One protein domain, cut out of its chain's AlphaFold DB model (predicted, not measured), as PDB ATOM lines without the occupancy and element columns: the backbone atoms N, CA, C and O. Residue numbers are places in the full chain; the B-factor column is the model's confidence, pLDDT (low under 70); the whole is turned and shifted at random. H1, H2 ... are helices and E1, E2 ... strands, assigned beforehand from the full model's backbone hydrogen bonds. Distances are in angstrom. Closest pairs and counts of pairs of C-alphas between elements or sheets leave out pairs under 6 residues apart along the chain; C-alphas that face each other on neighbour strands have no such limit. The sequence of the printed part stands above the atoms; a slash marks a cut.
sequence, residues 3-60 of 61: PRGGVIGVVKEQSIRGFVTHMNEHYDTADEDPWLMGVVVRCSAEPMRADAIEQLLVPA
ATOM      1  N   PRO A   3     -12.372  16.575   7.757       96.25
ATOM      2  CA  PRO A   3     -12.900  16.970   9.060       96.25
ATOM      3  C   PRO A   3     -13.986  16.004   9.536       96.25
ATOM      4  O   PRO A   3     -15.041  15.867   8.910       96.25
ATOM      5  N   ARG A   4     -13.733  15.324  10.652       94.94
ATOM      6  CA  ARG A   4     -14.678  14.410  11.306       94.94
ATOM      7  C   ARG A   4     -15.571  15.134  12.316       94.94
ATOM      8  O   ARG A   4     -16.623  14.604  12.661       94.94
ATOM      9  N   GLY A   5     -15.184  16.335  12.753       93.94
ATOM     10  CA  GLY A   5     -15.988  17.171  13.651       93.94
ATOM     11  C   GLY A   5     -17.258  17.732  12.998       93.94
ATOM     12  O   GLY A   5     -18.211  18.080  13.691       93.94
ATOM     13  N   GLY A   6     -17.292  17.779  11.664       95.25
ATOM     14  CA  GLY A   6     -18.450  18.202  10.878       95.25
ATOM     15  C   GLY A   6     -19.465  17.089  10.586       95.25
ATOM     16  O   GLY A   6     -19.330  15.942  11.009       95.25
ATOM     17  N   VAL A   7     -20.480  17.413   9.782       97.00
ATOM     18  CA  VAL A   7     -21.410  16.421   9.213       97.00
ATOM     19  C   VAL A   7     -20.934  16.097   7.808       97.00
ATOM     20  O   VAL A   7     -21.127  16.885   6.897       97.00
ATOM     21  N   ILE A   8     -20.281  14.948   7.617       96.25
ATOM     22  CA  ILE A   8     -19.748  14.545   6.300       96.25
ATOM     23  C   ILE A   8     -18.793  15.620   5.718       96.25
ATOM     24  O   ILE A   8     -18.780  15.898   4.525       96.25
ATOM     25  N   GLY A   9     -17.972  16.237   6.575       96.31
ATOM     26  CA  GLY A   9     -16.940  17.203   6.175       96.31
ATOM     27  C   GLY A   9     -17.376  18.670   6.106       96.31
ATOM     28  O   GLY A   9     -16.517  19.524   5.908       96.31
ATOM     29  N   VAL A  10     -18.660  18.986   6.307       98.06
ATOM     30  CA  VAL A  10     -19.156  20.376   6.358       98.06
ATOM     31  C   VAL A  10     -19.470  20.828   7.782       98.06
ATOM     32  O   VAL A  10     -19.644  19.994   8.678       98.06
ATOM     33  N   VAL A  11     -19.563  22.141   8.002       97.94
ATOM     34  CA  VAL A  11     -19.934  22.716   9.308       97.94
ATOM     35  C   VAL A  11     -21.295  22.169   9.753       97.94
ATOM     36  O   VAL A  11     -22.302  22.280   9.051       97.94
ATOM     37  N   LYS A  12     -21.339  21.565  10.946       97.56
ATOM     38  CA  LYS A  12     -22.494  20.795  11.437       97.56
ATOM     39  C   LYS A  12     -23.784  21.616  11.473       97.56
ATOM     40  O   LYS A  12     -24.855  21.118  11.123       97.56
ATOM     41  N   GLU A  13     -23.699  22.871  11.894       97.75
ATOM     42  CA  GLU A  13     -24.845  23.758  12.087       97.75
ATOM     43  C   GLU A  13     -25.559  24.082  10.766       97.75
ATOM     44  O   GLU A  13     -26.777  24.269  10.772       97.75
ATOM     45  N   GLN A  14     -24.837  24.098   9.639       97.94
ATOM     46  CA  GLN A  14     -25.421  24.277   8.304       97.94
ATOM     47  C   GLN A  14     -26.301  23.080   7.936       97.94
ATOM     48  O   GLN A  14     -27.457  23.256   7.555       97.94
ATOM     49  N   SER A  15     -25.813  21.854   8.148       97.81
ATOM     50  CA  SER A  15     -26.606  20.646   7.890       97.81
ATOM     51  C   SER A  15     -27.853  20.592   8.767       97.81
ATOM     52  O   SER A  15     -28.938  20.293   8.274       97.81
ATOM     53  N   ILE A  16     -27.728  20.933  10.055       97.81
ATOM     54  CA  ILE A  16     -28.879  20.991  10.966       97.81
ATOM     55  C   ILE A  16     -29.918  21.999  10.456       97.81
ATOM     56  O   ILE A  16     -31.099  21.660  10.388       97.81
ATOM     57  N   ARG A  17     -29.504  23.208  10.053       98.25
ATOM     58  CA  ARG A  17     -30.429  24.206   9.490       98.25
ATOM     59  C   ARG A  17     -31.097  23.719   8.211       98.25
ATOM     60  O   ARG A  17     -32.321  23.815   8.121       98.25
ATOM     61  N   GLY A  18     -30.338  23.169   7.264       98.19
ATOM     62  CA  GLY A  18     -30.883  22.639   6.012       98.19
ATOM     63  C   GLY A  18     -31.937  21.556   6.257       98.19
ATOM     64  O   GLY A  18     -33.025  21.613   5.688       98.19
ATOM     65  N   PHE A  19     -31.669  20.622   7.176       98.00
ATOM     66  CA  PHE A  19     -32.616  19.555   7.509       98.00
ATOM     67  C   PHE A  19     -33.840  20.030   8.289       98.00
ATOM     68  O   PHE A  19     -34.930  19.537   8.035       98.00
ATOM     69  N   VAL A  20     -33.696  20.968   9.226       98.38
ATOM     70  CA  VAL A  20     -34.838  21.465  10.016       98.38
ATOM     71  C   VAL A  20     -35.738  22.375   9.183       98.38
ATOM     72  O   VAL A  20     -36.959  22.318   9.307       98.38
ATOM     73  N   THR A  21     -35.153  23.229   8.343       98.25
ATOM     74  CA  THR A  21     -35.906  24.243   7.586       98.25
ATOM     75  C   THR A  21     -36.392  23.750   6.230       98.25
ATOM     76  O   THR A  21     -37.320  24.338   5.683       98.25
ATOM     77  N   HIS A  22     -35.777  22.696   5.684       97.75
ATOM     78  CA  HIS A  22     -36.013  22.210   4.322       97.75
ATOM     79  C   HIS A  22     -35.742  23.276   3.238       97.75
ATOM     80  O   HIS A  22     -36.260  23.189   2.124       97.75
ATOM     81  N   MET A  23     -34.925  24.284   3.553       97.94
ATOM     82  CA  MET A  23     -34.519  25.342   2.631       97.94
ATOM     83  C   MET A  23     -33.116  25.072   2.073       97.94
ATOM     84  O   MET A  23     -32.357  24.261   2.604       97.94
ATOM     85  N   ASN A  24     -32.770  25.754   0.978       96.88
ATOM     86  CA  ASN A  24     -31.409  25.729   0.440       96.88
ATOM     87  C   ASN A  24     -30.432  26.371   1.443       96.88
ATOM     88  O   ASN A  24     -30.731  27.433   1.985       96.88
ATOM     89  N   GLU A  25     -29.277  25.738   1.646       97.31
ATOM     90  CA  GLU A  25     -28.221  26.179   2.558       97.31
ATOM     91  C   GLU A  25     -26.879  26.187   1.812       97.31
ATOM     92  O   GLU A  25     -26.585  25.276   1.029       97.31
ATOM     93  N   HIS A  26     -26.051  27.201   2.070       96.81
ATOM     94  CA  HIS A  26     -24.655  27.196   1.641       96.81
ATOM     95  C   HIS A  26     -23.808  26.377   2.618       96.81
ATOM     96  O   HIS A  26     -23.921  26.554   3.830       96.81
ATOM     97  N   TYR A  27     -22.957  25.507   2.082       98.00
ATOM     98  CA  TYR A  27     -22.128  24.610   2.875       98.00
ATOM     99  C   TYR A  27     -20.659  24.991   2.792       98.00
ATOM    100  O   TYR A  27     -20.069  24.976   1.711       98.00
ATOM    101  N   ASP A  28     -20.075  25.237   3.957       98.19
ATOM    102  CA  ASP A  28     -18.651  25.451   4.149       98.19
ATOM    103  C   ASP A  28     -18.000  24.175   4.684       98.19
ATOM    104  O   ASP A  28     -18.616  23.371   5.392       98.19
ATOM    105  N   THR A  29     -16.726  23.987   4.346       97.69
ATOM    106  CA  THR A  29     -15.927  22.878   4.883       97.69
ATOM    107  C   THR A  29     -15.662  23.125   6.367       97.69
ATOM    108  O   THR A  29     -15.359  24.247   6.758       97.69
ATOM    109  N   ALA A  30     -15.805  22.097   7.203       97.25
ATOM    110  CA  ALA A  30     -15.423  22.196   8.611       97.25
ATOM    111  C   ALA A  30     -13.893  22.146   8.760       97.25
ATOM    112  O   ALA A  30     -13.225  21.522   7.951       97.25
ATOM    113  N   ASP A  31     -13.333  22.721   9.819       94.69
ATOM    114  CA  ASP A  31     -11.884  22.626  10.096       94.69
ATOM    115  C   ASP A  31     -11.576  21.735  11.314       94.69
ATOM    116  O   ASP A  31     -10.424  21.460  11.646       94.69
ATOM    117  N   GLU A  32     -12.620  21.266  11.998       94.25
ATOM    118  CA  GLU A  32     -12.517  20.561  13.271       94.25
ATOM    119  C   GLU A  32     -12.236  19.062  13.103       94.25
ATOM    120  O   GLU A  32     -12.882  18.365  12.313       94.25
ATOM    121  N   ASP A  33     -11.325  18.553  13.941       93.69
ATOM    122  CA  ASP A  33     -10.985  17.131  14.062       93.69
ATOM    123  C   ASP A  33     -10.682  16.475  12.696       93.69
ATOM    124  O   ASP A  33     -11.453  15.634  12.227       93.69
ATOM    125  N   PRO A  34      -9.601  16.868  11.999       95.62
ATOM    126  CA  PRO A  34      -9.196  16.253  10.734       95.62
ATOM    127  C   PRO A  34      -8.692  14.813  10.920       95.62
ATOM    128  O   PRO A  34      -7.871  14.521  11.789       95.62
ATOM    129  N   TRP A  35      -9.168  13.892  10.077       96.88
ATOM    130  CA  TRP A  35      -8.789  12.473  10.091       96.88
ATOM    131  C   TRP A  35      -8.420  11.959   8.702       96.88
ATOM    132  O   TRP A  35      -9.083  12.243   7.699       96.88
ATOM    133  N   LEU A  36      -7.406  11.101   8.656       96.62
ATOM    134  CA  LEU A  36      -7.095  10.242   7.525       96.62
ATOM    135  C   LEU A  36      -7.788   8.890   7.712       96.62
ATOM    136  O   LEU A  36      -7.634   8.222   8.733       96.62
ATOM    137  N   MET A  37      -8.534   8.481   6.689       97.00
ATOM    138  CA  MET A  37      -9.247   7.208   6.660       97.00
ATOM    139  C   MET A  37      -8.794   6.447   5.420       97.00
ATOM    140  O   MET A  37      -8.775   7.019   4.328       97.00
ATOM    141  N   GLY A  38      -8.452   5.173   5.568       97.44
ATOM    142  CA  GLY A  38      -8.000   4.351   4.452       97.44
ATOM    143  C   GLY A  38      -7.937   2.873   4.801       97.44
ATOM    144  O   GLY A  38      -8.352   2.451   5.880       97.44
ATOM    145  N   VAL A  39      -7.405   2.085   3.873       98.31
ATOM    146  CA  VAL A  39      -7.100   0.669   4.088       98.31
ATOM    147  C   VAL A  39      -5.744   0.341   3.478       98.31
ATOM    148  O   VAL A  39      -5.400   0.849   2.411       98.31
ATOM    149  N   VAL A  40      -4.982  -0.522   4.143       98.06
ATOM    150  CA  VAL A  40      -3.790  -1.158   3.581       98.06
ATOM    151  C   VAL A  40      -4.201  -2.535   3.097       98.06
ATOM    152  O   VAL A  40      -4.564  -3.399   3.893       98.06
ATOM    153  N   VAL A  41      -4.157  -2.741   1.786       98.06
ATOM    154  CA  VAL A  41      -4.381  -4.055   1.182       98.06
ATOM    155  C   VAL A  41      -3.025  -4.666   0.859       98.06
ATOM    156  O   VAL A  41      -2.237  -4.076   0.120       98.06
ATOM    157  N   ARG A  42      -2.743  -5.850   1.409       98.06
ATOM    158  CA  ARG A  42      -1.540  -6.619   1.071       98.06
ATOM    159  C   ARG A  42      -1.853  -7.494  -0.138       98.06
ATOM    160  O   ARG A  42      -2.679  -8.399  -0.042       98.06
ATOM    161  N   CYS A  43      -1.221  -7.204  -1.271       97.50
ATOM    162  CA  CYS A  43      -1.356  -8.008  -2.485       97.50
ATOM    163  C   CYS A  43      -0.764  -9.407  -2.282       97.50
ATOM    164  O   CYS A  43       0.273  -9.541  -1.632       97.50
ATOM    165  N   SER A  44      -1.410 -10.416  -2.864       97.50
ATOM    166  CA  SER A  44      -0.899 -11.785  -2.885       97.50
ATOM    167  C   SER A  44       0.157 -11.982  -3.969       97.50
ATOM    168  O   SER A  44       0.250 -11.205  -4.920       97.50
ATOM    169  N   ALA A  45       0.919 -13.070  -3.851       96.81
ATOM    170  CA  ALA A  45       1.728 -13.584  -4.952       96.81
ATOM    171  C   ALA A  45       0.864 -14.221  -6.062       96.81
ATOM    172  O   ALA A  45       1.291 -14.277  -7.215       96.81
ATOM    173  N   GLU A  46      -0.348 -14.693  -5.737       97.81
ATOM    174  CA  GLU A  46      -1.313 -15.188  -6.726       97.81
ATOM    175  C   GLU A  46      -1.982 -14.016  -7.476       97.81
ATOM    176  O   GLU A  46      -2.421 -13.048  -6.843       97.81
ATOM    177  N   PRO A  47      -2.118 -14.083  -8.815       97.38
ATOM    178  CA  PRO A  47      -2.819 -13.054  -9.577       97.38
ATOM    179  C   PRO A  47      -4.251 -12.833  -9.078       97.38
ATOM    180  O   PRO A  47      -4.969 -13.786  -8.784       97.38
ATOM    181  N   MET A  48      -4.689 -11.569  -9.053       95.81
ATOM    182  CA  MET A  48      -6.061 -11.170  -8.691       95.81
ATOM    183  C   MET A  48      -6.488 -11.558  -7.263       95.81
ATOM    184  O   MET A  48      -7.683 -11.676  -6.985       95.81
ATOM    185  N   ARG A  49      -5.531 -11.720  -6.344       97.50
ATOM    186  CA  ARG A  49      -5.786 -12.068  -4.944       97.50
ATOM    187  C   ARG A  49      -5.113 -11.087  -3.980       97.50
ATOM    188  O   ARG A  49      -4.008 -10.609  -4.226       97.50
ATOM    189  N   ALA A  50      -5.775 -10.816  -2.857       98.06
ATOM    190  CA  ALA A  50      -5.203 -10.110  -1.713       98.06
ATOM    191  C   ALA A  50      -4.998 -11.085  -0.545       98.06
ATOM    192  O   ALA A  50      -5.824 -11.970  -0.323       98.06
ATOM    193  N   ASP A  51      -3.918 -10.894   0.205       98.25
ATOM    194  CA  ASP A  51      -3.590 -11.692   1.390       98.25
ATOM    195  C   ASP A  51      -4.142 -11.071   2.677       98.25
ATOM    196  O   ASP A  51      -4.410 -11.782   3.643       98.25
ATOM    197  N   ALA A  52      -4.312  -9.746   2.714       98.31
ATOM    198  CA  ALA A  52      -4.864  -9.051   3.873       98.31
ATOM    199  C   ALA A  52      -5.490  -7.704   3.501       98.31
ATOM    200  O   ALA A  52      -5.129  -7.089   2.497       98.31
ATOM    201  N   ILE A  53      -6.377  -7.229   4.374       98.38
ATOM    202  CA  ILE A  53      -6.897  -5.864   4.393       98.38
ATOM    203  C   ILE A  53      -6.898  -5.364   5.837       98.38
ATOM    204  O   ILE A  53      -7.464  -5.998   6.725       98.38
ATOM    205  N   GLU A  54      -6.243  -4.235   6.074       98.38
ATOM    206  CA  GLU A  54      -6.079  -3.639   7.398       98.38
ATOM    207  C   GLU A  54      -6.605  -2.202   7.365       98.38
ATOM    208  O   GLU A  54      -6.322  -1.442   6.436       98.38
ATOM    209  N   GLN A  55      -7.418  -1.828   8.351       98.44
ATOM    210  CA  GLN A  55      -8.063  -0.519   8.385       98.44
ATOM    211  C   GLN A  55      -7.116   0.553   8.934       98.44
ATOM    212  O   GLN A  55      -6.442   0.333   9.938       98.44
ATOM    213  N   LEU A  56      -7.122   1.734   8.317       97.62
ATOM    214  CA  LEU A  56      -6.454   2.927   8.827       97.62
ATOM    215  C   LEU A  56      -7.496   3.961   9.261       97.62
ATOM    216  O   LEU A  56      -8.271   4.455   8.440       97.62
ATOM    217  N   LEU A  57      -7.476   4.303  10.549       96.56
ATOM    218  CA  LEU A  57      -8.166   5.449  11.139       96.56
ATOM    219  C   LEU A  57      -7.145   6.241  11.939       96.56
ATOM    220  O   LEU A  57      -6.756   5.819  13.027       96.56
ATOM    221  N   VAL A  58      -6.687   7.358  11.386       97.06
ATOM    222  CA  VAL A  58      -5.567   8.106  11.957       97.06
ATOM    223  C   VAL A  58      -5.948   9.583  12.086       97.06
ATOM    224  O   VAL A  58      -6.384  10.169  11.091       97.06
ATOM    225  N   PRO A  59      -5.782  10.207  13.266       95.81
ATOM    226  CA  PRO A  59      -5.879  11.659  13.404       95.81
ATOM    227  C   PRO A  59      -4.842  12.356  12.513       95.81
ATOM    228  O   PRO A  59      -3.680  11.952  12.486       95.81
ATOM    229  N   ALA A  60      -5.252  13.392  11.786       88.00
ATOM    230  CA  ALA A  60      -4.380  14.176  10.914       88.00
ATOM    231  C   ALA A  60      -4.057  15.513  11.593       88.00
ATOM    232  O   ALA A  60      -4.656  16.533  11.274       88.00
TER     233      ALA A  60
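Overview. This is residues 3 to 60 of the 61 residues of the protein "YmdB family metallophosphoesterase" of Solirubrobacterales bacterium (UniProt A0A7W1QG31). Going from the first printed residue, you find an extended model shaped like a wide V: helix H1 with loops at one end, and a long two-stranded hairpin, E1 and E2, making the other end. Between them residues 22 to 33, with no named element, fold back from the end of H1 to the start of E1. The 58 printed residues hold one named helix and two named strands, in the order H1, E1, E2; the sheet, order E1 - E2, is antiparallel, and the class is mixed, helices and strands. The whole is extended, with a radius of gyration of the C-alphas of 18.1 A, and the C-alphas span 54 by 23 by 14 A.

Arrangement. Look first at H1, residues 12 to 21, where every O i to N i+4 pair is within hydrogen-bond range. Go on to E1, residues 34 to 43, and E2, residues 50 to 59, which are antiparallel neighbours at 167 degrees between their directions and form a hairpin. The C-alphas of Trp 35 and Pro 59 face each other at 4.5 A. N 38 and O 56 are within hydrogen-bond range at 3.0 A, and N 54 and O 40 at 2.9 A. H1 and E2 are apart.

Along the chain. Find C-alpha 12 at (-22.494, 20.795, 11.437); from there H1 runs 14.4 A to C-alpha 21. E1 begins at C-alpha 34 (-9.196, 16.253, 10.734) and runs 28.7 A to C-alpha 43. E2 runs 26.5 A from C-alpha 50 to C-alpha 59 at (-5.879, 11.659, 13.404).

Size, cuts and confidence. The C-alphas of Thr 21 and Ala 45 are the two farthest apart, at 54.8 A. The link from H1 to E1 is long, 12 residues; that from E1 to E2 is short, 6 residues. The printed part has no cut, its mean pLDDT is 97.0, and no printed residue is under 70.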